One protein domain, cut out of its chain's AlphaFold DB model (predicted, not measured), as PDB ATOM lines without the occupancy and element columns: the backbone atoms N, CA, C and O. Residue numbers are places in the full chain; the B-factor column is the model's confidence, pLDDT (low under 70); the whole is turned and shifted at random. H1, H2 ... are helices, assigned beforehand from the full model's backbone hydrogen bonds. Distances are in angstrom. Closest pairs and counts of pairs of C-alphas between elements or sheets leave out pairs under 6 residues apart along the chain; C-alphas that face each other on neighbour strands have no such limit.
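Overview. This is residues 163 to 282 of the 358 residues of an uncharacterized protein of candidate division WOR-1 bacterium RIFOXYC12_FULL_54_18 (UniProt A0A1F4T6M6). The long helix H5 runs through the middle, with H2, H3 and H4 packed round it; H1 lies beyond H2, and short H6 sits at the periphery near H5. The printed part has 120 residues with six named helices, H1 to H6 in order, and no named strand: all helix. It is compact, radius of gyration of the C-alphas 13.6 A, spanning 37 by 36 by 29 A.

Along the chain. H1 is residues 173 to 185, 18.1 A, from C-alpha 173 at (246.013, 152.778, 303.795). H2 is 199 to 207, H3 211 to 220, H4 227 to 236, H5 249 to 266, 25.8 A, and H6 275 to 281, ending at C-alpha 281 (226.799, 165.532, 292.420).

Arrangement. H5, the hub, touches H4 as a helical hairpin at 40 degrees, closest C-alphas Leu 232 and Leu 258, 6.0 A. Its residues 252 to 260 alone touch H2, Leu 206 to Leu 256 C-alphas 5.2 A. Its residues 259 to 262 alone touch H3, C-alphas of Phe 211 and Asn 259 6.9 A. H1 and H2 only just touch, with 3 pairs of C-alphas within 8 A, closest Met 176 and Leu 199, 7.0 A. Every O i to N i+4 pair is within hydrogen-bond range except in H3, 3 of 6.

Size, cuts and confidence. The printed part has no cut; links H1 to H2 and H4 to H5 are long. Residues 170 to 174 and 275 to 282 have pLDDT under 70.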
ATOM      1  N   ASP A 163     244.964 167.165 293.413       83.81
ATOM      2  CA  ASP A 163     245.939 166.126 293.712       83.81
ATOM      3  C   ASP A 163     245.404 165.236 294.838       83.81
ATOM      4  O   ASP A 163     244.685 165.711 295.712       83.81
ATOM      5  N   PHE A 164     245.784 163.958 294.850       86.44
ATOM      6  CA  PHE A 164     245.406 163.088 295.961       86.44
ATOM      7  C   PHE A 164     246.075 163.567 297.260       86.44
ATOM      8  O   PHE A 164     247.279 163.852 297.290       86.44
ATOM      9  N   SER A 165     245.330 163.637 298.354       84.56
ATOM     10  CA  SER A 165     245.882 163.883 299.694       84.56
ATOM     11  C   SER A 165     245.743 162.640 300.570       84.56
ATOM     12  O   SER A 165     244.980 161.740 300.236       84.56
ATOM     13  N   LYS A 166     246.503 162.540 301.668       81.50
ATOM     14  CA  LYS A 166     246.335 161.392 302.580       81.50
ATOM     15  C   LYS A 166     244.989 161.478 303.293       81.50
ATOM     16  O   LYS A 166     244.336 160.468 303.515       81.50
ATOM     17  N   GLU A 167     244.588 162.701 303.600       80.56
ATOM     18  CA  GLU A 167     243.387 163.063 304.333       80.56
ATOM     19  C   GLU A 167     242.117 162.662 303.565       80.56
ATOM     20  O   GLU A 167     241.149 162.217 304.177       80.56
ATOM     21  N   GLU A 168     242.142 162.728 302.228       76.12
ATOM     22  CA  GLU A 168     241.045 162.276 301.353       76.12
ATOM     23  C   GLU A 168     240.724 160.779 301.486       76.12
ATOM     24  O   GLU A 168     239.594 160.374 301.226       76.12
ATOM     25  N   PHE A 169     241.691 159.952 301.890       78.38
ATOM     26  CA  PHE A 169     241.492 158.514 302.103       78.38
ATOM     27  C   PHE A 169     241.168 158.176 303.573       78.38
ATOM     28  O   PHE A 169     241.074 156.998 303.930       78.38
ATOM     29  N   GLY A 170     240.973 159.186 304.433       68.12
ATOM     30  CA  GLY A 170     240.691 159.020 305.861       68.12
ATOM     31  C   GLY A 170     241.837 158.334 306.617       68.12
ATOM     32  O   GLY A 170     243.010 158.583 306.351       68.12
ATOM     33  N   GLN A 171     241.513 157.426 307.549       55.50
ATOM     34  CA  GLN A 171     242.506 156.567 308.227       55.50
ATOM     35  C   GLN A 171     243.091 155.458 307.304       55.50
ATOM     36  O   GLN A 171     243.892 154.635 307.746       55.50
ATOM     37  N   GLY A 172     242.702 155.403 306.022       60.31
ATOM     38  CA  GLY A 172     242.778 154.218 305.162       60.31
ATOM     39  C   GLY A 172     244.005 154.110 304.254       60.31
ATOM     40  O   GLY A 172     243.996 154.523 303.096       60.31
ATOM     41  N   THR A 173     245.033 153.394 304.715       60.53
ATOM     42  CA  THR A 173     246.013 152.778 303.795       60.53
ATOM     43  C   THR A 173     245.374 151.695 302.915       60.53
ATOM     44  O   THR A 173     245.833 151.458 301.798       60.53
ATOM     45  N   GLU A 174     244.290 151.075 303.385       66.69
ATOM     46  CA  GLU A 174     243.560 150.024 302.672       66.69
ATOM     47  C   GLU A 174     242.761 150.542 301.476       66.69
ATOM     48  O   GLU A 174     242.765 149.895 300.435       66.69
ATOM     49  N   THR A 175     242.153 151.727 301.556       74.94
ATOM     50  CA  THR A 175     241.413 152.324 300.429       74.94
ATOM     51  C   THR A 175     242.357 152.772 299.310       74.94
ATOM     52  O   THR A 175     242.088 152.509 298.138       74.94
ATOM     53  N   MET A 176     243.523 153.344 299.647       83.50
ATOM     54  CA  MET A 176     244.581 153.644 298.665       83.50
ATOM     55  C   MET A 176     245.111 152.379 297.976       83.50
ATOM     56  O   MET A 176     245.310 152.370 296.755       83.50
ATOM     57  N   LYS A 177     245.346 151.309 298.750       84.50
ATOM     58  CA  LYS A 177     245.736 150.000 298.209       84.50
ATOM     59  C   LYS A 177     244.636 149.431 297.322       84.50
ATOM     60  O   LYS A 177     244.937 149.046 296.202       84.50
ATOM     61  N   GLY A 178     243.381 149.465 297.767       86.06
ATOM     62  CA  GLY A 178     242.220 148.995 297.015       86.06
ATOM     63  C   GLY A 178     242.080 149.682 295.659       86.06
ATOM     64  O   GLY A 178     241.996 149.001 294.639       86.06
ATOM     65  N   LEU A 179     242.157 151.018 295.618       89.50
ATOM     66  CA  LEU A 179     242.128 151.774 294.363       89.50
ATOM     67  C   LEU A 179     243.312 151.417 293.452       89.50
ATOM     68  O   LEU A 179     243.130 151.183 292.261       89.50
ATOM     69  N   SER A 180     244.525 151.348 294.008       90.50
ATOM     70  CA  SER A 180     245.720 151.008 293.225       90.50
ATOM     71  C   SER A 180     245.632 149.597 292.640       90.50
ATOM     72  O   SER A 180     245.952 149.404 291.471       90.50
ATOM     73  N   THR A 181     245.159 148.628 293.427       88.56
ATOM     74  CA  THR A 181     244.949 147.241 292.998       88.56
ATOM     75  C   THR A 181     243.861 147.148 291.934       88.56
ATOM     76  O   THR A 181     244.075 146.479 290.932       88.56
ATOM     77  N   ALA A 182     242.738 147.859 292.080       87.69
ATOM     78  CA  ALA A 182     241.685 147.890 291.062       87.69
ATOM     79  C   ALA A 182     242.208 148.417 289.714       87.69
ATOM     80  O   ALA A 182     241.972 147.812 288.672       87.69
ATOM     81  N   ILE A 183     243.004 149.491 289.740       90.06
ATOM     82  CA  ILE A 183     243.645 150.044 288.539       90.06
ATOM     83  C   ILE A 183     244.606 149.028 287.903       90.06
ATOM     84  O   ILE A 183     244.650 148.896 286.681       90.06
ATOM     85  N   VAL A 184     245.396 148.316 288.709       88.88
ATOM     86  CA  VAL A 184     246.320 147.287 288.206       88.88
ATOM     87  C   VAL A 184     245.562 146.091 287.631       88.88
ATOM     88  O   VAL A 184     245.961 145.592 286.584       88.88
ATOM     89  N   ASN A 185     244.459 145.676 288.255       87.75
ATOM     90  CA  ASN A 185     243.624 144.560 287.804       87.75
ATOM     91  C   ASN A 185     242.945 144.842 286.465       87.75
ATOM     92  O   ASN A 185     242.832 143.940 285.639       87.75
ATOM     93  N   ASP A 186     242.586 146.100 286.200       85.62
ATOM     94  CA  ASP A 186     242.138 146.498 284.866       85.62
ATOM     95  C   ASP A 186     243.259 146.364 283.825       85.62
ATOM     96  O   ASP A 186     242.994 146.363 282.628       85.62
ATOM     97  N   ASN A 187     244.515 146.201 284.249       82.62
ATOM     98  CA  ASN A 187     245.685 145.859 283.441       82.62
ATOM     99  C   ASN A 187     246.102 146.935 282.435       82.62
ATOM    100  O   ASN A 187     246.424 146.625 281.293       82.62
ATOM    101  N   TYR A 188     246.094 148.221 282.800       81.75
ATOM    102  CA  TYR A 188     246.446 149.314 281.864       81.75
ATOM    103  C   TYR A 188     247.841 149.213 281.240       81.75
ATOM    104  O   TYR A 188     248.114 149.929 280.281       81.75
ATOM    105  N   GLY A 189     248.731 148.363 281.757       80.38
ATOM    106  CA  GLY A 189     250.110 148.292 281.277       80.38
ATOM    107  C   GLY A 189     250.860 149.611 281.493       80.38
ATOM    108  O   GLY A 189     251.723 149.987 280.701       80.38
ATOM    109  N   MET A 190     250.483 150.371 282.528       86.44
ATOM    110  CA  MET A 190     251.178 151.597 282.910       86.44
ATOM    111  C   MET A 190     252.514 151.239 283.564       86.44
ATOM    112  O   MET A 190     252.549 150.462 284.511       86.44
ATOM    113  N   ASN A 191     253.607 151.832 283.081       85.19
ATOM    114  CA  ASN A 191     254.926 151.683 283.692       85.19
ATOM    115  C   ASN A 191     255.206 152.898 284.587       85.19
ATOM    116  O   ASN A 191     255.677 153.933 284.109       85.19
ATOM    117  N   LEU A 192     254.824 152.787 285.860       88.81
ATOM    118  CA  LEU A 192     254.984 153.840 286.864       88.81
ATOM    119  C   LEU A 192     256.181 153.551 287.762       88.81
ATOM    120  O   LEU A 192     256.529 152.396 287.996       88.81
ATOM    121  N   LYS A 193     256.818 154.611 288.262       90.62
ATOM    122  CA  LYS A 193     258.026 154.487 289.089       90.62
ATOM    123  C   LYS A 193     257.684 154.195 290.544       90.62
ATOM    124  O   LYS A 193     258.433 153.503 291.228       90.62
ATOM    125  N   SER A 194     256.584 154.763 291.029       90.00
ATOM    126  CA  SER A 194     256.156 154.589 292.414       90.00
ATOM    127  C   SER A 194     255.595 153.188 292.682       90.00
ATOM    128  O   SER A 194     254.906 152.634 291.826       90.00
ATOM    129  N   PRO A 195     255.795 152.632 293.892       88.25
ATOM    130  CA  PRO A 195     255.210 151.349 294.273       88.25
ATOM    131  C   PRO A 195     253.675 151.388 294.315       88.25
ATOM    132  O   PRO A 195     253.086 152.362 294.798       88.25
ATOM    133  N   ILE A 196     253.030 150.304 293.878       88.25
ATOM    134  CA  ILE A 196     251.569 150.122 293.926       88.25
ATOM    135  C   ILE A 196     251.066 150.269 295.371       88.25
ATOM    136  O   ILE A 196     251.701 149.808 296.318       88.25
ATOM    137  N   GLY A 197     249.914 150.921 295.550       85.81
ATOM    138  CA  GLY A 197     249.303 151.133 296.867       85.81
ATOM    139  C   GLY A 197     249.875 152.319 297.643       85.81
ATOM    140  O   GLY A 197     249.506 152.531 298.797       85.81
ATOM    141  N   THR A 198     250.760 153.105 297.027       88.81
ATOM    142  CA  THR A 198     251.266 154.353 297.606       88.81
ATOM    143  C   THR A 198     250.512 155.563 297.069       88.81
ATOM    144  O   THR A 198     250.040 155.581 295.931       88.81
ATOM    145  N   LEU A 199     250.470 156.635 297.862       89.00
ATOM    146  CA  LEU A 199     249.944 157.917 297.396       89.00
ATOM    147  C   LEU A 199     250.700 158.401 296.148       89.00
ATOM    148  O   LEU A 199     250.087 158.884 295.203       89.00
ATOM    149  N   SER A 200     252.026 158.232 296.119       89.25
ATOM    150  CA  SER A 200     252.868 158.637 294.989       89.25
ATOM    151  C   SER A 200     252.480 157.944 293.681       89.25
ATOM    152  O   SER A 200     252.449 158.607 292.648       89.25
ATOM    153  N   TYR A 201     252.092 156.665 293.726       91.81
ATOM    154  CA  TYR A 201     251.584 155.927 292.562       91.81
ATOM    155  C   TYR A 201     250.336 156.580 291.966       91.81
ATOM    156  O   TYR A 201     250.296 156.881 290.775       91.81
ATOM    157  N   LEU A 202     249.350 156.907 292.804       92.19
ATOM    158  CA  LEU A 202     248.125 157.572 292.354       92.19
ATOM    159  C   LEU A 202     248.400 158.981 291.805       92.19
ATOM    160  O   LEU A 202     247.817 159.390 290.800       92.19
ATOM    161  N   LYS A 203     249.334 159.718 292.419       92.38
ATOM    162  CA  LYS A 203     249.760 161.037 291.926       92.38
ATOM    163  C   LYS A 203     250.477 160.973 290.584       92.38
ATOM    164  O   LYS A 203     250.347 161.900 289.786       92.38
ATOM    165  N   GLU A 204     251.250 159.919 290.333       93.12
ATOM    166  CA  GLU A 204     251.876 159.708 289.028       93.12
ATOM    167  C   GLU A 204     250.815 159.538 287.943       93.12
ATOM    168  O   GLU A 204     250.900 160.234 286.932       93.12
ATOM    169  N   ILE A 205     249.769 158.741 288.194       94.06
ATOM    170  CA  ILE A 205     248.640 158.574 287.262       94.06
ATOM    171  C   ILE A 205     247.989 159.922 286.945       94.06
ATOM    172  O   ILE A 205     247.819 160.269 285.776       94.06
ATOM    173  N   LEU A 206     247.684 160.733 287.966       94.00
ATOM    174  CA  LEU A 206     247.068 162.049 287.752       94.00
ATOM    175  C   LEU A 206     247.912 162.963 286.854       94.00
ATOM    176  O   LEU A 206     247.360 163.785 286.125       94.00
ATOM    177  N   ARG A 207     249.239 162.813 286.865       94.69
ATOM    178  CA  ARG A 207     250.174 163.640 286.085       94.69
ATOM    179  C   ARG A 207     250.476 163.085 284.693       94.69
ATOM    180  O   ARG A 207     251.180 163.738 283.921       94.69
ATOM    181  N   MET A 208     249.944 161.920 284.331       94.25
ATOM    182  CA  MET A 208     250.097 161.363 282.988       94.25
ATOM    183  C   MET A 208     249.258 162.156 281.983       94.25
ATOM    184  O   MET A 208     248.040 162.011 281.885       94.25
ATOM    185  N   THR A 209     249.916 162.988 281.182       95.44
ATOM    186  CA  THR A 209     249.254 163.838 280.178       95.44
ATOM    187  C   THR A 209     248.629 163.049 279.031       95.44
ATOM    188  O   THR A 209     247.815 163.595 278.295       95.44
ATOM    189  N   ASN A 210     249.000 161.781 278.861       93.81
ATOM    190  CA  ASN A 210     248.432 160.852 277.887       93.81
ATOM    191  C   ASN A 210     247.522 159.792 278.531       93.81
ATOM    192  O   ASN A 210     247.166 158.832 277.850       93.81
ATOM    193  N   PHE A 211     247.155 159.941 279.813       95.00
ATOM    194  CA  PHE A 211     246.322 158.967 280.526       95.00
ATOM    195  C   PHE A 211     245.036 158.644 279.760       95.00
ATOM    196  O   PHE A 211     244.760 157.484 279.456       95.00
ATOM    197  N   TYR A 212     244.290 159.684 279.372       94.75
ATOM    198  CA  TYR A 212     243.052 159.519 278.621       94.75
ATOM    199  C   TYR A 212     243.270 158.794 277.287       94.75
ATOM    200  O   TYR A 212     242.670 157.749 277.064       94.75
ATOM    201  N   ASP A 213     244.135 159.315 276.412       93.56
ATOM    202  CA  ASP A 213     244.248 158.806 275.039       93.56
ATOM    203  C   ASP A 213     244.864 157.397 274.979       93.56
ATOM    204  O   ASP A 213     244.448 156.587 274.155       93.56
ATOM    205  N   ARG A 214     245.845 157.095 275.843       91.38
ATOM    206  CA  ARG A 214     246.609 155.840 275.782       91.38
ATOM    207  C   ARG A 214     246.033 154.724 276.650       91.38
ATOM    208  O   ARG A 214     246.220 153.561 276.314       91.38
ATOM    209  N   TYR A 215     245.367 155.060 277.752       90.81
ATOM    210  CA  TYR A 215     244.978 154.072 278.761       90.81
ATOM    211  C   TYR A 215     243.468 154.021 278.967       90.81
ATOM    212  O   TYR A 215     242.889 152.939 278.945       90.81
ATOM    213  N   TRP A 216     242.813 155.173 279.120       92.75
ATOM    214  CA  TRP A 216     241.383 155.204 279.425       92.75
ATOM    215  C   TRP A 216     240.505 154.976 278.185       92.75
ATOM    216  O   TRP A 216     239.676 154.070 278.167       92.75
ATOM    217  N   LYS A 217     240.711 155.758 277.119       92.12
ATOM    218  CA  LYS A 217     239.889 155.748 275.899       92.12
ATOM    219  C   LYS A 217     239.832 154.383 275.202       92.12
ATOM    220  O   LYS A 217     238.728 153.994 274.838       92.12
ATOM    221  N   PRO A 218     240.932 153.621 275.040       90.00
ATOM    222  CA  PRO A 218     240.868 152.316 274.374       90.00
ATOM    223  C   PRO A 218     239.993 151.278 275.089       90.00
ATOM    224  O   PRO A 218     239.678 150.251 274.505       90.00
ATOM    225  N   ARG A 219     239.639 151.514 276.357       86.50
ATOM    226  CA  ARG A 219     238.906 150.560 277.205       86.50
ATOM    227  C   ARG A 219     237.522 151.032 277.577       86.50
ATOM    228  O   ARG A 219     236.597 150.241 277.693       86.50
ATOM    229  N   TRP A 220     237.410 152.331 277.804       84.31
ATOM    230  CA  TRP A 220     236.226 152.960 278.363       84.31
ATOM    231  C   TRP A 220     235.659 154.036 277.439       84.31
ATOM    232  O   TRP A 220     234.755 154.754 277.844       84.31
ATOM    233  N   GLY A 221     236.178 154.169 276.213       79.44
ATOM    234  CA  GLY A 221     235.808 155.225 275.268       79.44
ATOM    235  C   GLY A 221     234.321 155.276 274.922       79.44
ATOM    236  O   GLY A 221     233.816 156.366 274.667       79.44
ATOM    237  N   ASP A 222     233.630 154.138 274.993       78.56
ATOM    238  CA  ASP A 222     232.187 154.039 274.742       78.56
ATOM    239  C   ASP A 222     231.335 154.388 275.973       78.56
ATOM    240  O   ASP A 222     230.112 154.491 275.880       78.56
ATOM    241  N   ARG A 223     231.952 154.577 277.150       76.50
ATOM    242  CA  ARG A 223     231.208 154.944 278.356       76.50
ATOM    243  C   ARG A 223     230.735 156.395 278.274       76.50
ATOM    244  O   ARG A 223     231.523 157.280 277.929       76.50
ATOM    245  N   PRO A 224     229.486 156.674 278.683       70.81
ATOM    246  CA  PRO A 224     229.015 158.041 278.802       70.81
ATOM    247  C   PRO A 224     229.850 158.786 279.847       70.81
ATOM    248  O   PRO A 224     230.091 158.296 280.954       70.81
ATOM    249  N   VAL A 225     230.291 159.989 279.489       75.88
ATOM    250  CA  VAL A 225     231.027 160.895 280.376       75.88
ATOM    251  C   VAL A 225     230.252 162.193 280.561       75.88
ATOM    252  O   VAL A 225     229.504 162.621 279.680       75.88
ATOM    253  N   SER A 226     230.439 162.842 281.710       73.75
ATOM    254  CA  SER A 226     229.757 164.099 282.021       73.75
ATOM    255  C   SER A 226     230.187 165.243 281.094       73.75
ATOM    256  O   SER A 226     231.269 165.228 280.494       73.75
ATOM    257  N   ALA A 227     229.364 166.293 281.020       70.44
ATOM    258  CA  ALA A 227     229.682 167.507 280.267       70.44
ATOM    259  C   ALA A 227     231.013 168.143 280.715       70.44
ATOM    260  O   ALA A 227     231.786 168.618 279.879       70.44
ATOM    261  N   ALA A 228     231.324 168.080 282.016       75.56
ATOM    262  CA  ALA A 228     232.587 168.555 282.575       75.56
ATOM    263  C   ALA A 228     233.800 167.796 282.006       75.56
ATOM    264  O   ALA A 228     234.776 168.422 281.585       75.56
ATOM    265  N   ILE A 229     233.722 166.461 281.930       82.31
ATOM    266  CA  ILE A 229     234.771 165.633 281.315       82.31
ATOM    267  C   ILE A 229     234.897 165.980 279.830       82.31
ATOM    268  O   ILE A 229     236.002 166.244 279.363       82.31
ATOM    269  N   ASN A 230     233.784 166.073 279.096       82.75
ATOM    270  CA  ASN A 230     233.797 166.436 277.676       82.75
ATOM    271  C   ASN A 230     234.451 167.800 277.412       82.75
ATOM    272  O   ASN A 230     235.222 167.950 276.463       82.75
ATOM    273  N   ASN A 231     234.186 168.796 278.257       80.69
ATOM    274  CA  ASN A 231     234.821 170.104 278.137       80.69
ATOM    275  C   ASN A 231     236.335 170.022 278.392       80.69
ATOM    276  O   ASN A 231     237.132 170.526 277.601       80.69
ATOM    277  N   LEU A 232     236.753 169.315 279.445       85.88
ATOM    278  CA  LEU A 232     238.172 169.098 279.738       85.88
ATOM    279  C   LEU A 232     238.880 168.316 278.625       85.88
ATOM    280  O   LEU A 232     240.025 168.631 278.300       85.88
ATOM    281  N   LEU A 233     238.210 167.354 277.988       90.25
ATOM    282  CA  LEU A 233     238.734 166.649 276.818       90.25
ATOM    283  C   LEU A 233     238.967 167.592 275.634       90.25
ATOM    284  O   LEU A 233     240.002 167.489 274.978       90.25
ATOM    285  N   LYS A 234     238.071 168.548 275.382       88.50
ATOM    286  CA  LYS A 234     238.279 169.562 274.335       88.50
ATOM    287  C   LYS A 234     239.441 170.494 274.688       88.50
ATOM    288  O   LYS A 234     240.365 170.663 273.899       88.50
ATOM    289  N   ILE A 235     239.441 171.039 275.905       90.50
ATOM    290  CA  ILE A 235     240.441 172.015 276.365       90.50
ATOM    291  C   ILE A 235     241.849 171.407 276.410       90.50
ATOM    292  O   ILE A 235     242.823 172.087 276.095       90.50
ATOM    293  N   THR A 236     241.981 170.137 276.803       95.06
ATOM    294  CA  THR A 236     243.296 169.493 276.972       95.06
ATOM    295  C   THR A 236     243.903 168.954 275.680       95.06
ATOM    296  O   THR A 236     245.106 168.697 275.639       95.06
ATOM    297  N   GLN A 237     243.121 168.840 274.602       94.38
ATOM    298  CA  GLN A 237     243.523 168.169 273.360       94.38
ATOM    299  C   GLN A 237     244.851 168.681 272.780       94.38
ATOM    300  O   GLN A 237     245.671 167.880 272.344       94.38
ATOM    301  N   GLY A 238     245.109 169.993 272.827       93.19
ATOM    302  CA  GLY A 238     246.322 170.599 272.255       93.19
ATOM    303  C   GLY A 238     247.621 170.373 273.047       93.19
ATOM    304  O   GLY A 238     248.698 170.814 272.626       93.19
ATOM    305  N   TYR A 239     247.548 169.743 274.220       94.12
ATOM    306  CA  TYR A 239     248.715 169.534 275.082       94.12
ATOM    307  C   TYR A 239     248.749 168.193 275.822       94.12
ATOM    308  O   TYR A 239     249.698 167.945 276.570       94.12
ATOM    309  N   ARG A 240     247.786 167.295 275.580       93.50
ATOM    310  CA  ARG A 240     247.921 165.886 275.969       93.50
ATOM    311  C   ARG A 240     249.121 165.249 275.259       93.50
ATOM    312  O   ARG A 240     249.470 165.618 274.143       93.50
ATOM    313  N   GLY A 241     249.815 164.349 275.954       91.75
ATOM    314  CA  GLY A 241     251.045 163.707 275.469       91.75
ATOM    315  C   GLY A 241     252.338 164.523 275.606       91.75
ATOM    316  O   GLY A 241     253.418 163.944 275.512       91.75
ATOM    317  N   LYS A 242     252.280 165.829 275.898       94.12
ATOM    318  CA  LYS A 242     253.487 166.611 276.228       94.12
ATOM    319  C   LYS A 242     253.989 166.276 277.640       94.12
ATOM    320  O   LYS A 242     253.176 165.894 278.483       94.12
ATOM    321  N   PRO A 243     255.284 166.448 277.963       94.19
ATOM    322  CA  PRO A 243     255.776 166.256 279.327       94.19
ATOM    323  C   PRO A 243     255.028 167.148 280.326       94.19
ATOM    324  O   PRO A 243     254.935 168.356 280.110       94.19
ATOM    325  N   PHE A 244     254.534 166.589 281.435       91.94
ATOM    326  CA  PHE A 244     253.741 167.341 282.421       91.94
ATOM    327  C   PHE A 244     254.472 168.587 282.945       91.94
ATOM    328  O   PHE A 244     253.885 169.659 283.054       91.94
ATOM    329  N   SER A 245     255.780 168.479 283.192       89.62
ATOM    330  CA  SER A 245     256.632 169.589 283.646       89.62
ATOM    331  C   SER A 245     256.785 170.725 282.629       89.62
ATOM    332  O   SER A 245     257.081 171.845 283.027       89.62
ATOM    333  N   SER A 246     256.570 170.457 281.337       90.25
ATOM    334  CA  SER A 246     256.632 171.468 280.270       90.25
ATOM    335  C   SER A 246     255.334 172.262 280.108       90.25
ATOM    336  O   SER A 246     255.306 173.276 279.412       90.25
ATOM    337  N   LEU A 247     254.248 171.795 280.727       90.50
ATOM    338  CA  LEU A 247     252.948 172.440 280.647       90.50
ATOM    339  C   LEU A 247     252.905 173.695 281.515       90.50
ATOM    340  O   LEU A 247     253.490 173.755 282.598       90.50
ATOM    341  N   THR A 248     252.136 174.687 281.069       87.44
ATOM    342  CA  THR A 248     251.791 175.821 281.930       87.44
ATOM    343  C   THR A 248     250.979 175.340 283.129       87.44
ATOM    344  O   THR A 248     250.311 174.308 283.083       87.44
ATOM    345  N   ALA A 249     250.981 176.118 284.203       80.56
ATOM    346  CA  ALA A 249     250.320 175.732 285.443       80.56
ATOM    347  C   ALA A 249     248.795 175.493 285.260       80.56
ATOM    348  O   ALA A 249     248.222 174.580 285.848       80.56
ATOM    349  N   GLU A 250     248.144 176.258 284.379       82.94
ATOM    350  CA  GLU A 250     246.734 176.068 284.006       82.94
ATOM    351  C   GLU A 250     246.508 174.773 283.209       82.94
ATOM    352  O   GLU A 250     245.562 174.031 283.457       82.94
ATOM    353  N   GLN A 251     247.415 174.447 282.290       89.50
ATOM    354  CA  GLN A 251     247.360 173.192 281.538       89.50
ATOM    355  C   GLN A 251     247.587 171.980 282.447       89.50
ATOM    356  O   GLN A 251     246.851 171.000 282.349       89.50
ATOM    357  N   GLN A 252     248.550 172.060 283.370       90.81
ATOM    358  CA  GLN A 252     248.767 171.040 284.402       90.81
ATOM    359  C   GLN A 252     247.495 170.811 285.220       90.81
ATOM    360  O   GLN A 252     247.088 169.669 285.412       90.81
ATOM    361  N   MET A 253     246.829 171.894 285.634       88.12
ATOM    362  CA  MET A 253     245.560 171.828 286.355       88.12
ATOM    363  C   MET A 253     244.490 171.060 285.584       88.12
ATOM    364  O   MET A 253     243.826 170.190 286.141       88.12
ATOM    365  N   ASN A 254     244.314 171.376 284.303       90.25
ATOM    366  CA  ASN A 254     243.290 170.745 283.481       90.25
ATOM    367  C   ASN A 254     243.561 169.248 283.279       90.25
ATOM    368  O   ASN A 254     242.615 168.464 283.289       90.25
ATOM    369  N   ILE A 255     244.834 168.838 283.170       95.12
ATOM    370  CA  ILE A 255     245.219 167.417 283.142       95.12
ATOM    371  C   ILE A 255     244.886 166.730 284.469       95.12
ATOM    372  O   ILE A 255     244.247 165.681 284.453       95.12
ATOM    373  N   LEU A 256     245.258 167.332 285.606       93.12
ATOM    374  CA  LEU A 256     244.951 166.777 286.929       93.12
ATOM    375  C   LEU A 256     243.439 166.593 287.113       93.12
ATOM    376  O   LEU A 256     242.995 165.509 287.482       93.12
ATOM    377  N   LYS A 257     242.646 167.623 286.786       90.56
ATOM    378  CA  LYS A 257     241.175 167.593 286.849       90.56
ATOM    379  C   LYS A 257     240.584 166.488 285.985       90.56
ATOM    380  O   LYS A 257     239.752 165.721 286.460       90.56
ATOM    381  N   LEU A 258     241.010 166.412 284.723       93.06
ATOM    382  CA  LEU A 258     240.522 165.408 283.785       93.06
ATOM    383  C   LEU A 258     240.809 164.001 284.309       93.06
ATOM    384  O   LEU A 258     239.893 163.194 284.432       93.06
ATOM    385  N   ASN A 259     242.065 163.724 284.655       95.19
ATOM    386  CA  ASN A 259     242.478 162.402 285.103       95.19
ATOM    387  C   ASN A 259     241.785 162.016 286.413       95.19
ATOM    388  O   ASN A 259     241.350 160.875 286.559       95.19
ATOM    389  N   ARG A 260     241.608 162.970 287.334       92.12
ATOM    390  CA  ARG A 260     240.889 162.741 288.590       92.12
ATOM    391  C   ARG A 260     239.427 162.363 288.343       92.12
ATOM    392  O   ARG A 260     238.981 161.346 288.865       92.12
ATOM    393  N   LEU A 261     238.714 163.109 287.498       88.62
ATOM    394  CA  LEU A 261     237.322 162.802 287.151       88.62
ATOM    395  C   LEU A 261     237.174 161.452 286.444       88.62
ATOM    396  O   LEU A 261     236.252 160.701 286.750       88.62
ATOM    397  N   LEU A 262     238.082 161.119 285.524       91.00
ATOM    398  CA  LEU A 262     238.062 159.821 284.847       91.00
ATOM    399  C   LEU A 262     238.225 158.673 285.851       91.00
ATOM    400  O   LEU A 262     237.470 157.703 285.788       91.00
ATOM    401  N   LEU A 263     239.147 158.790 286.813       90.12
ATOM    402  CA  LEU A 263     239.319 157.792 287.875       90.12
ATOM    403  C   LEU A 263     238.086 157.698 288.783       90.12
ATOM    404  O   LEU A 263     237.630 156.598 289.079       90.12
ATOM    405  N   GLU A 264     237.511 158.828 289.191       84.56
ATOM    406  CA  GLU A 264     236.309 158.854 290.032       84.56
ATOM    407  C   GLU A 264     235.068 158.275 289.352       84.56
ATOM    408  O   GLU A 264     234.196 157.729 290.029       84.56
ATOM    409  N   THR A 265     234.943 158.421 288.033       81.06
ATOM    410  CA  THR A 265     233.861 157.804 287.254       81.06
ATOM    411  C   THR A 265     234.104 156.313 287.034       81.06
ATOM    412  O   THR A 265     233.154 155.537 286.989       81.06
ATOM    413  N   THR A 266     235.365 155.895 286.913       84.50
ATOM    414  CA  THR A 266     235.715 154.492 286.631       84.50
ATOM    415  C   THR A 266     235.656 153.619 287.885       84.50
ATOM    416  O   THR A 266     235.182 152.490 287.804       84.50
ATOM    417  N   TYR A 267     236.071 154.152 289.041       83.69
ATOM    418  CA  TYR A 267     236.143 153.430 290.319       83.69
ATOM    419  C   TYR A 267     235.258 154.073 291.394       83.69
ATOM    420  O   TYR A 267     235.772 154.597 292.395       83.69
ATOM    421  N   PRO A 268     233.925 154.070 291.210       78.19
ATOM    422  CA  PRO A 268     233.021 154.556 292.242       78.19
ATOM    423  C   PRO A 268     233.213 153.746 293.534       78.19
ATOM    424  O   PRO A 268     233.374 152.530 293.498       78.19
ATOM    425  N   GLY A 269     233.249 154.426 294.683       75.12
ATOM    426  CA  GLY A 269     233.413 153.803 296.005       75.12
ATOM    427  C   GLY A 269     234.859 153.513 296.433       75.12
ATOM    428  O   GLY A 269     235.116 153.437 297.630       75.12
ATOM    429  N   LEU A 270     235.811 153.418 295.496       78.88
ATOM    430  CA  LEU A 270     237.244 153.262 295.808       78.88
ATOM    431  C   LEU A 270     238.035 154.561 295.637       78.88
ATOM    432  O   LEU A 270     239.011 154.794 296.348       78.88
ATOM    433  N   CYS A 271     237.636 155.406 294.685       82.69
ATOM    434  CA  CYS A 271     238.256 156.706 294.470       82.69
ATOM    435  C   CYS A 271     237.570 157.773 295.342       82.69
ATOM    436  O   CYS A 271     236.355 157.957 295.202       82.69
ATOM    437  N   PRO A 272     238.302 158.496 296.213       81.19
ATOM    438  CA  PRO A 272     237.739 159.601 296.977       81.19
ATOM    439  C   PRO A 272     237.101 160.649 296.067       81.19
ATOM    440  O   PRO A 272     237.670 161.039 295.045       81.19
ATOM    441  N   ILE A 273     235.925 161.129 296.455       72.31
ATOM    442  CA  ILE A 273     235.178 162.130 295.693       72.31
ATOM    443  C   ILE A 273     235.866 163.487 295.873       72.31
ATOM    444  O   ILE A 273     235.887 164.029 296.980       72.31
ATOM    445  N   SER A 274     236.414 164.042 294.791       70.56
ATOM    446  CA  SER A 274     236.959 165.400 294.803       70.56
ATOM    447  C   SER A 274     235.866 166.440 295.047       70.56
ATOM    448  O   SER A 274     234.705 166.242 294.691       70.56
ATOM    449  N   GLU A 275     236.247 167.610 295.563       62.97
ATOM    450  CA  GLU A 275     235.354 168.778 295.669       62.97
ATOM    451  C   GLU A 275     234.657 169.105 294.338       62.97
ATOM    452  O   GLU A 275     233.517 169.548 294.313       62.97
ATOM    453  N   LEU A 276     235.307 168.814 293.206       56.47
ATOM    454  CA  LEU A 276     234.741 169.037 291.880       56.47
ATOM    455  C   LEU A 276     233.602 168.069 291.558       56.47
ATOM    456  O   LEU A 276     232.603 168.485 290.986       56.47
ATOM    457  N   LYS A 277     233.720 166.795 291.942       56.28
ATOM    458  CA  LYS A 277     232.618 165.843 291.796       56.28
ATOM    459  C   LYS A 277     231.545 166.040 292.859       56.28
ATOM    460  O   LYS A 277     230.396 165.783 292.548       56.28
ATOM    461  N   LYS A 278     231.861 166.564 294.050       58.59
ATOM    462  CA  LYS A 278     230.829 167.023 294.999       58.59
ATOM    463  C   LYS A 278     229.974 168.125 294.379       58.59
ATOM    464  O   LYS A 278     228.762 167.999 294.399       58.59
ATOM    465  N   LEU A 279     230.604 169.113 293.735       50.00
ATOM    466  CA  LEU A 279     229.900 170.156 292.981       50.00
ATOM    467  C   LEU A 279     229.072 169.583 291.814       50.00
ATOM    468  O   LEU A 279     227.969 170.050 291.591       50.00
ATOM    469  N   ILE A 280     229.556 168.547 291.110       48.59
ATOM    470  CA  ILE A 280     228.800 167.861 290.035       48.59
ATOM    471  C   ILE A 280     227.674 166.957 290.587       48.59
ATOM    472  O   ILE A 280     226.655 166.767 289.938       48.59
ATOM    473  N   ILE A 281     227.836 166.351 291.766       41.28
ATOM    474  CA  ILE A 281     226.799 165.532 292.420       41.28
ATOM    475  C   ILE A 281     225.704 166.434 293.005       41.28
ATOM    476  O   ILE A 281     224.535 166.072 292.953       41.28
ATOM    477  N   ASP A 282     226.052 167.638 293.461       43.34
ATOM    478  CA  ASP A 282     225.086 168.685 293.822       43.34
ATOM    479  C   ASP A 282     224.321 169.227 292.593       43.34
ATOM    480  O   ASP A 282     223.321 169.915 292.719       43.34
TER     481      ASP A 282